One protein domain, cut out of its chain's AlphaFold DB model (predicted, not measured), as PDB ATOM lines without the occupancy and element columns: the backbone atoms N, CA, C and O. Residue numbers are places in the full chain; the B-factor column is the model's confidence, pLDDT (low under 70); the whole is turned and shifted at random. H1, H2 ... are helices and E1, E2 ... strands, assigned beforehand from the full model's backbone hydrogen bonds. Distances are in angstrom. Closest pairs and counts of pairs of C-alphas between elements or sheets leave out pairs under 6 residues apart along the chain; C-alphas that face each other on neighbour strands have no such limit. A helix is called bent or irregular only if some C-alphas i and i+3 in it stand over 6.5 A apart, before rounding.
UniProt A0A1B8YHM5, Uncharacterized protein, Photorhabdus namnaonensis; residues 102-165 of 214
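Overview. This is residues 102 to 165 of the 214 residues of an uncharacterized protein of Photorhabdus namnaonensis (UniProt A0A1B8YHM5). H3 packs on one face of a small three-stranded sheet that H2 only grazes, and H1 makes the far end of the long axis. The 64 printed residues include three named helices, then three named strands, order E1, E2, E3, a meander, each the antiparallel neighbour of the one before; the class is mixed. The whole is compact, radius of gyration of the C-alphas 11.4 A, yet elongated, spanning 35 by 20 by 20 A.

Arrangement. H1, residues 102 to 112, is irregular, C-alphas 107 and 110 being 7.8 A apart. It is close to but not clearly touching H2, residues 115 to 128; their closest C-alphas, Trp 110 and Lys 118, are 7.2 A apart. H2, with residues 119 to 123 alone, touches H3, residues 135 to 144, about perpendicular at 76 degrees, closest C-alphas Ile 119 and Ala 138, 5.8 A. Hairpins join E1, residues 146 to 149, E2, residues 152 to 156, and E3, residues 162 to 164, with N 147 and O 154 at 2.8 A and N 155 and O 163 at 3.0 A, within hydrogen-bond range. H3 is on one face of this sheet, two layers, a helix layer over a strand layer, and its line rises 47 degrees out of the local plane: it stands up from the sheet. Every O i to N i+4 pair is within range in H2 and H3, 5 of 7 in H1.

Along the chain. H1 begins at C-alpha 102 (206.832, 127.453, 106.393); H2 is 20.2 A long; E3 ends at C-alpha 164 (189.627, 129.745, 121.535).

Size, cuts and confidence. The printed part has no cut and no long link; residues 102 to 108 have pLDDT under 70.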
ATOM      1  N   TYR A 102     208.142 127.077 105.846       50.78
ATOM      2  CA  TYR A 102     206.832 127.453 106.393       50.78
ATOM      3  C   TYR A 102     205.707 127.274 105.360       50.78
ATOM      4  O   TYR A 102     204.552 127.093 105.733       50.78
ATOM      5  N   LEU A 103     206.034 127.311 104.060       47.19
ATOM      6  CA  LEU A 103     205.078 127.076 102.977       47.19
ATOM      7  C   LEU A 103     204.807 125.578 102.753       47.19
ATOM      8  O   LEU A 103     203.679 125.215 102.423       47.19
ATOM      9  N   ASP A 104     205.795 124.712 102.979       51.66
ATOM     10  CA  ASP A 104     205.621 123.257 102.859       51.66
ATOM     11  C   ASP A 104     204.721 122.686 103.969       51.66
ATOM     12  O   ASP A 104     203.809 121.898 103.694       51.66
ATOM     13  N   GLU A 105     204.877 123.154 105.215       56.31
ATOM     14  CA  GLU A 105     203.904 122.872 106.285       56.31
ATOM     15  C   GLU A 105     202.512 123.439 105.957       56.31
ATOM     16  O   GLU A 105     201.497 122.802 106.258       56.31
ATOM     17  N   PHE A 106     202.465 124.608 105.308       54.38
ATOM     18  CA  PHE A 106     201.235 125.327 104.974       54.38
ATOM     19  C   PHE A 106     200.400 124.639 103.885       54.38
ATOM     20  O   PHE A 106     199.173 124.631 103.994       54.38
ATOM     21  N   TYR A 107     201.023 124.058 102.852       51.84
ATOM     22  CA  TYR A 107     200.301 123.437 101.731       51.84
ATOM     23  C   TYR A 107     200.127 121.918 101.856       51.84
ATOM     24  O   TYR A 107     199.114 121.395 101.385       51.84
ATOM     25  N   TYR A 108     201.056 121.200 102.499       55.91
ATOM     26  CA  TYR A 108     201.088 119.734 102.401       55.91
ATOM     27  C   TYR A 108     201.075 118.989 103.739       55.91
ATOM     28  O   TYR A 108     200.607 117.853 103.776       55.91
ATOM     29  N   GLY A 109     201.467 119.618 104.849       72.44
ATOM     30  CA  GLY A 109     201.570 118.942 106.148       72.44
ATOM     31  C   GLY A 109     200.229 118.433 106.687       72.44
ATOM     32  O   GLY A 109     200.030 117.232 106.851       72.44
ATOM     33  N   TRP A 110     199.272 119.329 106.936       75.94
ATOM     34  CA  TRP A 110     198.034 118.956 107.636       75.94
ATOM     35  C   TRP A 110     197.156 117.973 106.852       75.94
ATOM     36  O   TRP A 110     196.607 117.035 107.426       75.94
ATOM     37  N   HIS A 111     197.010 118.152 105.538       75.19
ATOM     38  CA  HIS A 111     196.114 117.313 104.740       75.19
ATOM     39  C   HIS A 111     196.678 115.913 104.474       75.19
ATOM     40  O   HIS A 111     195.897 114.961 104.450       75.19
ATOM     41  N   GLN A 112     198.000 115.781 104.328       80.44
ATOM     42  CA  GLN A 112     198.666 114.499 104.058       80.44
ATOM     43  C   GLN A 112     198.982 113.704 105.331       80.44
ATOM     44  O   GLN A 112     199.244 112.506 105.245       80.44
ATOM     45  N   MET A 113     198.913 114.336 106.506       82.44
ATOM     46  CA  MET A 113     199.102 113.661 107.790       82.44
ATOM     47  C   MET A 113     198.071 112.566 108.040       82.44
ATOM     48  O   MET A 113     196.861 112.734 107.824       82.44
ATOM     49  N   SER A 114     198.568 111.465 108.595       87.62
ATOM     50  CA  SER A 114     197.744 110.402 109.144       87.62
ATOM     51  C   SER A 114     196.903 110.925 110.310       87.62
ATOM     52  O   SER A 114     197.250 111.890 110.995       87.62
ATOM     53  N   GLU A 115     195.781 110.263 110.578       85.38
ATOM     54  CA  GLU A 115     194.889 110.651 111.674       85.38
ATOM     55  C   GLU A 115     195.607 110.650 113.036       85.38
ATOM     56  O   GLU A 115     195.368 111.522 113.867       85.38
ATOM     57  N   LYS A 116     196.569 109.738 113.234       88.75
ATOM     58  CA  LYS A 116     197.388 109.667 114.454       88.75
ATOM     59  C   LYS A 116     198.242 110.922 114.654       88.75
ATOM     60  O   LYS A 116     198.281 111.458 115.757       88.75
ATOM     61  N   GLU A 117     198.879 111.413 113.595       87.62
ATOM     62  CA  GLU A 117     199.699 112.632 113.636       87.62
ATOM     63  C   GLU A 117     198.839 113.882 113.855       87.62
ATOM     64  O   GLU A 117     199.232 114.795 114.583       87.62
ATOM     65  N   LYS A 118     197.630 113.907 113.277       88.81
ATOM     66  CA  LYS A 118     196.653 114.976 113.519       88.81
ATOM     67  C   LYS A 118     196.233 115.015 114.982       88.81
ATOM     68  O   LYS A 118     196.302 116.073 115.597       88.81
ATOM     69  N   ILE A 119     195.859 113.866 115.547       89.44
ATOM     70  CA  ILE A 119     195.483 113.741 116.960       89.44
ATOM     71  C   ILE A 119     196.634 114.214 117.853       89.44
ATOM     72  O   ILE A 119     196.420 115.075 118.705       89.44
ATOM     73  N   GLN A 120     197.862 113.743 117.613       88.69
ATOM     74  CA  GLN A 120     199.034 114.156 118.388       88.69
ATOM     75  C   GLN A 120     199.222 115.681 118.388       88.69
ATOM     76  O   GLN A 120     199.399 116.280 119.450       88.69
ATOM     77  N   ARG A 121     199.104 116.333 117.226       86.88
ATOM     78  CA  ARG A 121     199.215 117.796 117.124       86.88
ATOM     79  C   ARG A 121     198.098 118.527 117.876       86.88
ATOM     80  O   ARG A 121     198.353 119.562 118.497       86.88
ATOM     81  N   VAL A 122     196.879 117.981 117.885       88.62
ATOM     82  CA  VAL A 122     195.782 118.510 118.711       88.62
ATOM     83  C   VAL A 122     196.142 118.420 120.198       88.62
ATOM     84  O   VAL A 122     196.024 119.432 120.891       88.62
ATOM     85  N   HIS A 123     196.657 117.281 120.678       88.50
ATOM     86  CA  HIS A 123     197.106 117.128 122.072       88.50
ATOM     87  C   HIS A 123     198.214 118.115 122.442       88.50
ATOM     88  O   HIS A 123     198.138 118.757 123.489       88.50
ATOM     89  N   GLU A 124     199.220 118.282 121.582       87.56
ATOM     90  CA  GLU A 124     200.302 119.247 121.790       87.56
ATOM     91  C   GLU A 124     199.752 120.677 121.904       87.56
ATOM     92  O   GLU A 124     200.086 121.407 122.840       87.56
ATOM     93  N   SER A 125     198.833 121.061 121.010       86.25
ATOM     94  CA  SER A 125     198.209 122.388 121.035       86.25
ATOM     95  C   SER A 125     197.310 122.619 122.258       86.25
ATOM     96  O   SER A 125     197.269 123.728 122.795       86.25
ATOM     97  N   ALA A 126     196.627 121.579 122.737       87.06
ATOM     98  CA  ALA A 126     195.789 121.646 123.926       87.06
ATOM     99  C   ALA A 126     196.616 121.739 125.212       87.06
ATOM    100  O   ALA A 126     196.310 122.554 126.086       87.06
ATOM    101  N   LYS A 127     197.726 120.996 125.281       88.62
ATOM    102  CA  LYS A 127     198.686 121.064 126.387       88.62
ATOM    103  C   LYS A 127     199.265 122.471 126.543       88.62
ATOM    104  O   LYS A 127     199.344 122.976 127.660       88.62
ATOM    105  N   LEU A 128     199.585 123.145 125.434       84.75
ATOM    106  CA  LEU A 128     200.021 124.549 125.451       84.75
ATOM    107  C   LEU A 128     198.956 125.501 126.018       84.75
ATOM    108  O   LEU A 128     199.293 126.540 126.578       84.75
ATOM    109  N   GLN A 129     197.674 125.147 125.912       82.19
ATOM    110  CA  GLN A 129     196.559 125.915 126.473       82.19
ATOM    111  C   GLN A 129     196.132 125.440 127.869       82.19
ATOM    112  O   GLN A 129     195.112 125.916 128.371       82.19
ATOM    113  N   SER A 130     196.917 124.557 128.502       82.44
ATOM    114  CA  SER A 130     196.618 123.948 129.809       82.44
ATOM    115  C   SER A 130     195.276 123.205 129.837       82.44
ATOM    116  O   SER A 130     194.567 123.231 130.840       82.44
ATOM    117  N   LEU A 131     194.908 122.578 128.716       82.44
ATOM    118  CA  LEU A 131     193.683 121.803 128.566       82.44
ATOM    119  C   LEU A 131     194.027 120.315 128.451       82.44
ATOM    120  O   LEU A 131     194.740 119.910 127.531       82.44
ATOM    121  N   GLU A 132     193.490 119.503 129.360       83.75
ATOM    122  CA  GLU A 132     193.563 118.044 129.265       83.75
ATOM    123  C   GLU A 132     192.648 117.571 128.129       83.75
ATOM    124  O   GLU A 132     191.431 117.757 128.175       83.75
ATOM    125  N   MET A 133     193.237 116.980 127.088       85.12
ATOM    126  CA  MET A 133     192.509 116.462 125.928       85.12
ATOM    127  C   MET A 133     192.615 114.948 125.862       85.12
ATOM    128  O   MET A 133     193.705 114.394 125.974       85.12
ATOM    129  N   SER A 134     191.476 114.294 125.635       89.50
ATOM    130  CA  SER A 134     191.403 112.856 125.377       89.50
ATOM    131  C   SER A 134     191.383 112.566 123.877       89.50
ATOM    132  O   SER A 134     190.902 113.378 123.086       89.50
ATOM    133  N   ASP A 135     191.839 111.376 123.489       86.75
ATOM    134  CA  ASP A 135     191.847 110.928 122.092       86.75
ATOM    135  C   ASP A 135     190.454 110.966 121.455       86.75
ATOM    136  O   ASP A 135     190.306 111.284 120.277       86.75
ATOM    137  N   VAL A 136     189.416 110.638 122.232       87.38
ATOM    138  CA  VAL A 136     188.024 110.650 121.759       87.38
ATOM    139  C   VAL A 136     187.593 112.076 121.423       87.38
ATOM    140  O   VAL A 136     187.020 112.302 120.362       87.38
ATOM    141  N   LEU A 137     187.932 113.038 122.286       86.19
ATOM    142  CA  LEU A 137     187.634 114.451 122.059       86.19
ATOM    143  C   LEU A 137     188.465 115.038 120.912       86.19
ATOM    144  O   LEU A 137     187.975 115.879 120.166       86.19
ATOM    145  N   ALA A 138     189.712 114.595 120.745       88.12
ATOM    146  CA  ALA A 138     190.542 115.003 119.618       88.12
ATOM    147  C   ALA A 138     189.968 114.494 118.285       88.12
ATOM    148  O   ALA A 138     189.906 115.258 117.324       88.12
ATOM    149  N   ARG A 139     189.483 113.244 118.234       88.81
ATOM    150  CA  ARG A 139     188.799 112.692 117.050       88.81
ATOM    151  C   ARG A 139     187.496 113.419 116.744       88.81
ATOM    152  O   ARG A 139     187.316 113.859 115.614       88.81
ATOM    153  N   SER A 140     186.637 113.637 117.741       88.06
ATOM    154  CA  SER A 140     185.387 114.379 117.527       88.06
ATOM    155  C   SER A 140     185.651 115.809 117.052       88.06
ATOM    156  O   SER A 140     184.918 116.332 116.226       88.06
ATOM    157  N   LEU A 141     186.731 116.442 117.520       88.31
ATOM    158  CA  LEU A 141     187.137 117.771 117.069       88.31
ATOM    159  C   LEU A 141     187.639 117.777 115.615       88.31
ATOM    160  O   LEU A 141     187.432 118.763 114.908       88.31
ATOM    161  N   LEU A 142     188.294 116.705 115.165       86.69
ATOM    162  CA  LEU A 142     188.703 116.541 113.767       86.69
ATOM    163  C   LEU A 142     187.501 116.321 112.837       86.69
ATOM    164  O   LEU A 142     187.540 116.787 111.701       86.69
ATOM    165  N   GLU A 143     186.445 115.658 113.316       85.00
ATOM    166  CA  GLU A 143     185.212 115.411 112.555       85.00
ATOM    167  C   GLU A 143     184.252 116.611 112.559       85.00
ATOM    168  O   GLU A 143     183.815 117.066 111.502       85.00
ATOM    169  N   GLU A 144     183.930 117.156 113.735       83.81
ATOM    170  CA  GLU A 144     182.962 118.249 113.900       83.81
ATOM    171  C   GLU A 144     183.587 119.642 113.716       83.81
ATOM    172  O   GLU A 144     182.880 120.643 113.575       83.81
ATOM    173  N   GLY A 145     184.918 119.743 113.755       79.69
ATOM    174  CA  GLY A 145     185.670 120.989 113.586       79.69
ATOM    175  C   GLY A 145     185.590 121.961 114.769       79.69
ATOM    176  O   GLY A 145     186.368 122.917 114.831       79.69
ATOM    177  N   SER A 146     184.685 121.746 115.730       85.25
ATOM    178  CA  SER A 146     184.563 122.572 116.933       85.25
ATOM    179  C   SER A 146     184.069 121.773 118.134       85.25
ATOM    180  O   SER A 146     183.326 120.818 117.981       85.25
ATOM    181  N   MET A 147     184.460 122.193 119.335       88.19
ATOM    182  CA  MET A 147     183.991 121.621 120.596       88.19
ATOM    183  C   MET A 147     183.671 122.731 121.596       88.19
ATOM    184  O   MET A 147     184.163 123.857 121.484       88.19
ATOM    185  N   THR A 148     182.873 122.414 122.612       86.88
ATOM    186  CA  THR A 148     182.585 123.331 123.723       86.88
ATOM    187  C   THR A 148     182.978 122.694 125.043       86.88
ATOM    188  O   THR A 148     182.529 121.600 125.362       86.88
ATOM    189  N   ILE A 149     183.825 123.388 125.801       84.62
ATOM    190  CA  ILE A 149     184.267 122.990 127.141       84.62
ATOM    191  C   ILE A 149     183.995 124.179 128.054       84.62
ATOM    192  O   ILE A 149     184.397 125.299 127.734       84.62
ATOM    193  N   ASP A 150     183.260 123.964 129.144       79.12
ATOM    194  CA  ASP A 150     182.923 124.992 130.142       79.12
ATOM    195  C   ASP A 150     182.322 126.284 129.549       79.12
ATOM    196  O   ASP A 150     182.584 127.404 129.989       79.12
ATOM    197  N   GLY A 151     181.520 126.149 128.485       75.94
ATOM    198  CA  GLY A 151     180.892 127.285 127.798       75.94
ATOM    199  C   GLY A 151     181.855 128.151 126.971       75.94
ATOM    200  O   GLY A 151     181.456 129.216 126.477       75.94
ATOM    201  N   GLN A 152     183.101 127.706 126.800       82.56
ATOM    202  CA  GLN A 152     184.074 128.246 125.862       82.56
ATOM    203  C   GLN A 152     184.143 127.333 124.636       82.56
ATOM    204  O   GLN A 152     184.359 126.125 124.740       82.56
ATOM    205  N   ARG A 153     183.949 127.919 123.452       86.75
ATOM    206  CA  ARG A 153     184.067 127.189 122.192       86.75
ATOM    207  C   ARG A 153     185.516 127.193 121.725       86.75
ATOM    208  O   ARG A 153     186.176 128.238 121.746       86.75
ATOM    209  N   TYR A 154     185.978 126.034 121.295       88.38
ATOM    210  CA  TYR A 154     187.281 125.822 120.693       88.38
ATOM    211  C   TYR A 154     187.085 125.244 119.298       88.38
ATOM    212  O   TYR A 154     186.179 124.442 119.079       88.38
ATOM    213  N   CYS A 155     187.923 125.640 118.351       89.00
ATOM    214  CA  CYS A 155     187.994 124.975 117.055       89.00
ATOM    215  C   CYS A 155     189.439 124.819 116.606       89.00
ATOM    216  O   CYS A 155     190.357 125.409 117.182       89.00
ATOM    217  N   LEU A 156     189.636 123.982 115.594       86.44
ATOM    218  CA  LEU A 156     190.943 123.781 114.986       86.44
ATOM    219  C   LEU A 156     191.210 124.854 113.940       86.44
ATOM    220  O   LEU A 156     190.338 125.244 113.167       86.44
ATOM    221  N   SER A 157     192.440 125.351 113.935       82.50
ATOM    222  CA  SER A 157     192.991 126.101 112.814       82.50
ATOM    223  C   SER A 157     193.152 125.175 111.604       82.50
ATOM    224  O   SER A 157     193.188 123.953 111.747       82.50
ATOM    225  N   MET A 158     193.341 125.752 110.420       78.62
ATOM    226  CA  MET A 158     193.660 125.014 109.191       78.62
ATOM    227  C   MET A 158     194.945 124.170 109.284       78.62
ATOM    228  O   MET A 158     195.123 123.253 108.493       78.62
ATOM    229  N   PHE A 159     195.803 124.436 110.274       79.19
ATOM    230  CA  PHE A 159     197.016 123.658 110.573       79.19
ATOM    231  C   PHE A 159     196.845 122.670 111.741       79.19
ATOM    232  O   PHE A 159     197.818 122.083 112.206       79.19
ATOM    233  N   GLY A 160     195.628 122.525 112.278       78.44
ATOM    234  CA  GLY A 160     195.357 121.613 113.392       78.44
ATOM    235  C   GLY A 160     195.675 122.139 114.784       78.44
ATOM    236  O   GLY A 160     195.653 121.378 115.748       78.44
ATOM    237  N   HIS A 161     195.969 123.431 114.918       84.56
ATOM    238  CA  HIS A 161     196.151 124.050 116.227       84.56
ATOM    239  C   HIS A 161     194.808 124.426 116.845       84.56
ATOM    240  O   HIS A 161     194.007 125.138 116.230       84.56
ATOM    241  N   LEU A 162     194.582 123.995 118.084       87.06
ATOM    242  CA  LEU A 162     193.423 124.396 118.866       87.06
ATOM    243  C   LEU A 162     193.437 125.910 119.105       87.06
ATOM    244  O   LEU A 162     194.453 126.472 119.505       87.06
ATOM    245  N   HIS A 163     192.307 126.587 118.912       86.69
ATOM    246  CA  HIS A 163     192.157 127.994 119.269       86.69
ATOM    247  C   HIS A 163     190.808 128.287 119.921       86.69
ATOM    248  O   HIS A 163     189.778 127.696 119.593       86.69
ATOM    249  N   LYS A 164     190.823 129.243 120.856       87.94
ATOM    250  CA  LYS A 164     189.627 129.745 121.535       87.94
ATOM    251  C   LYS A 164     188.848 130.649 120.591       87.94
ATOM    252  O   LYS A 164     189.346 131.686 120.154       87.94
ATOM    253  N   VAL A 165     187.600 130.288 120.325       86.56
ATOM    254  CA  VAL A 165     186.699 131.116 119.528       86.56
ATOM    255  C   VAL A 165     186.139 132.222 120.405       86.56
ATOM    256  O   VAL A 165     185.530 131.967 121.447       86.56
TER     257      VAL A 165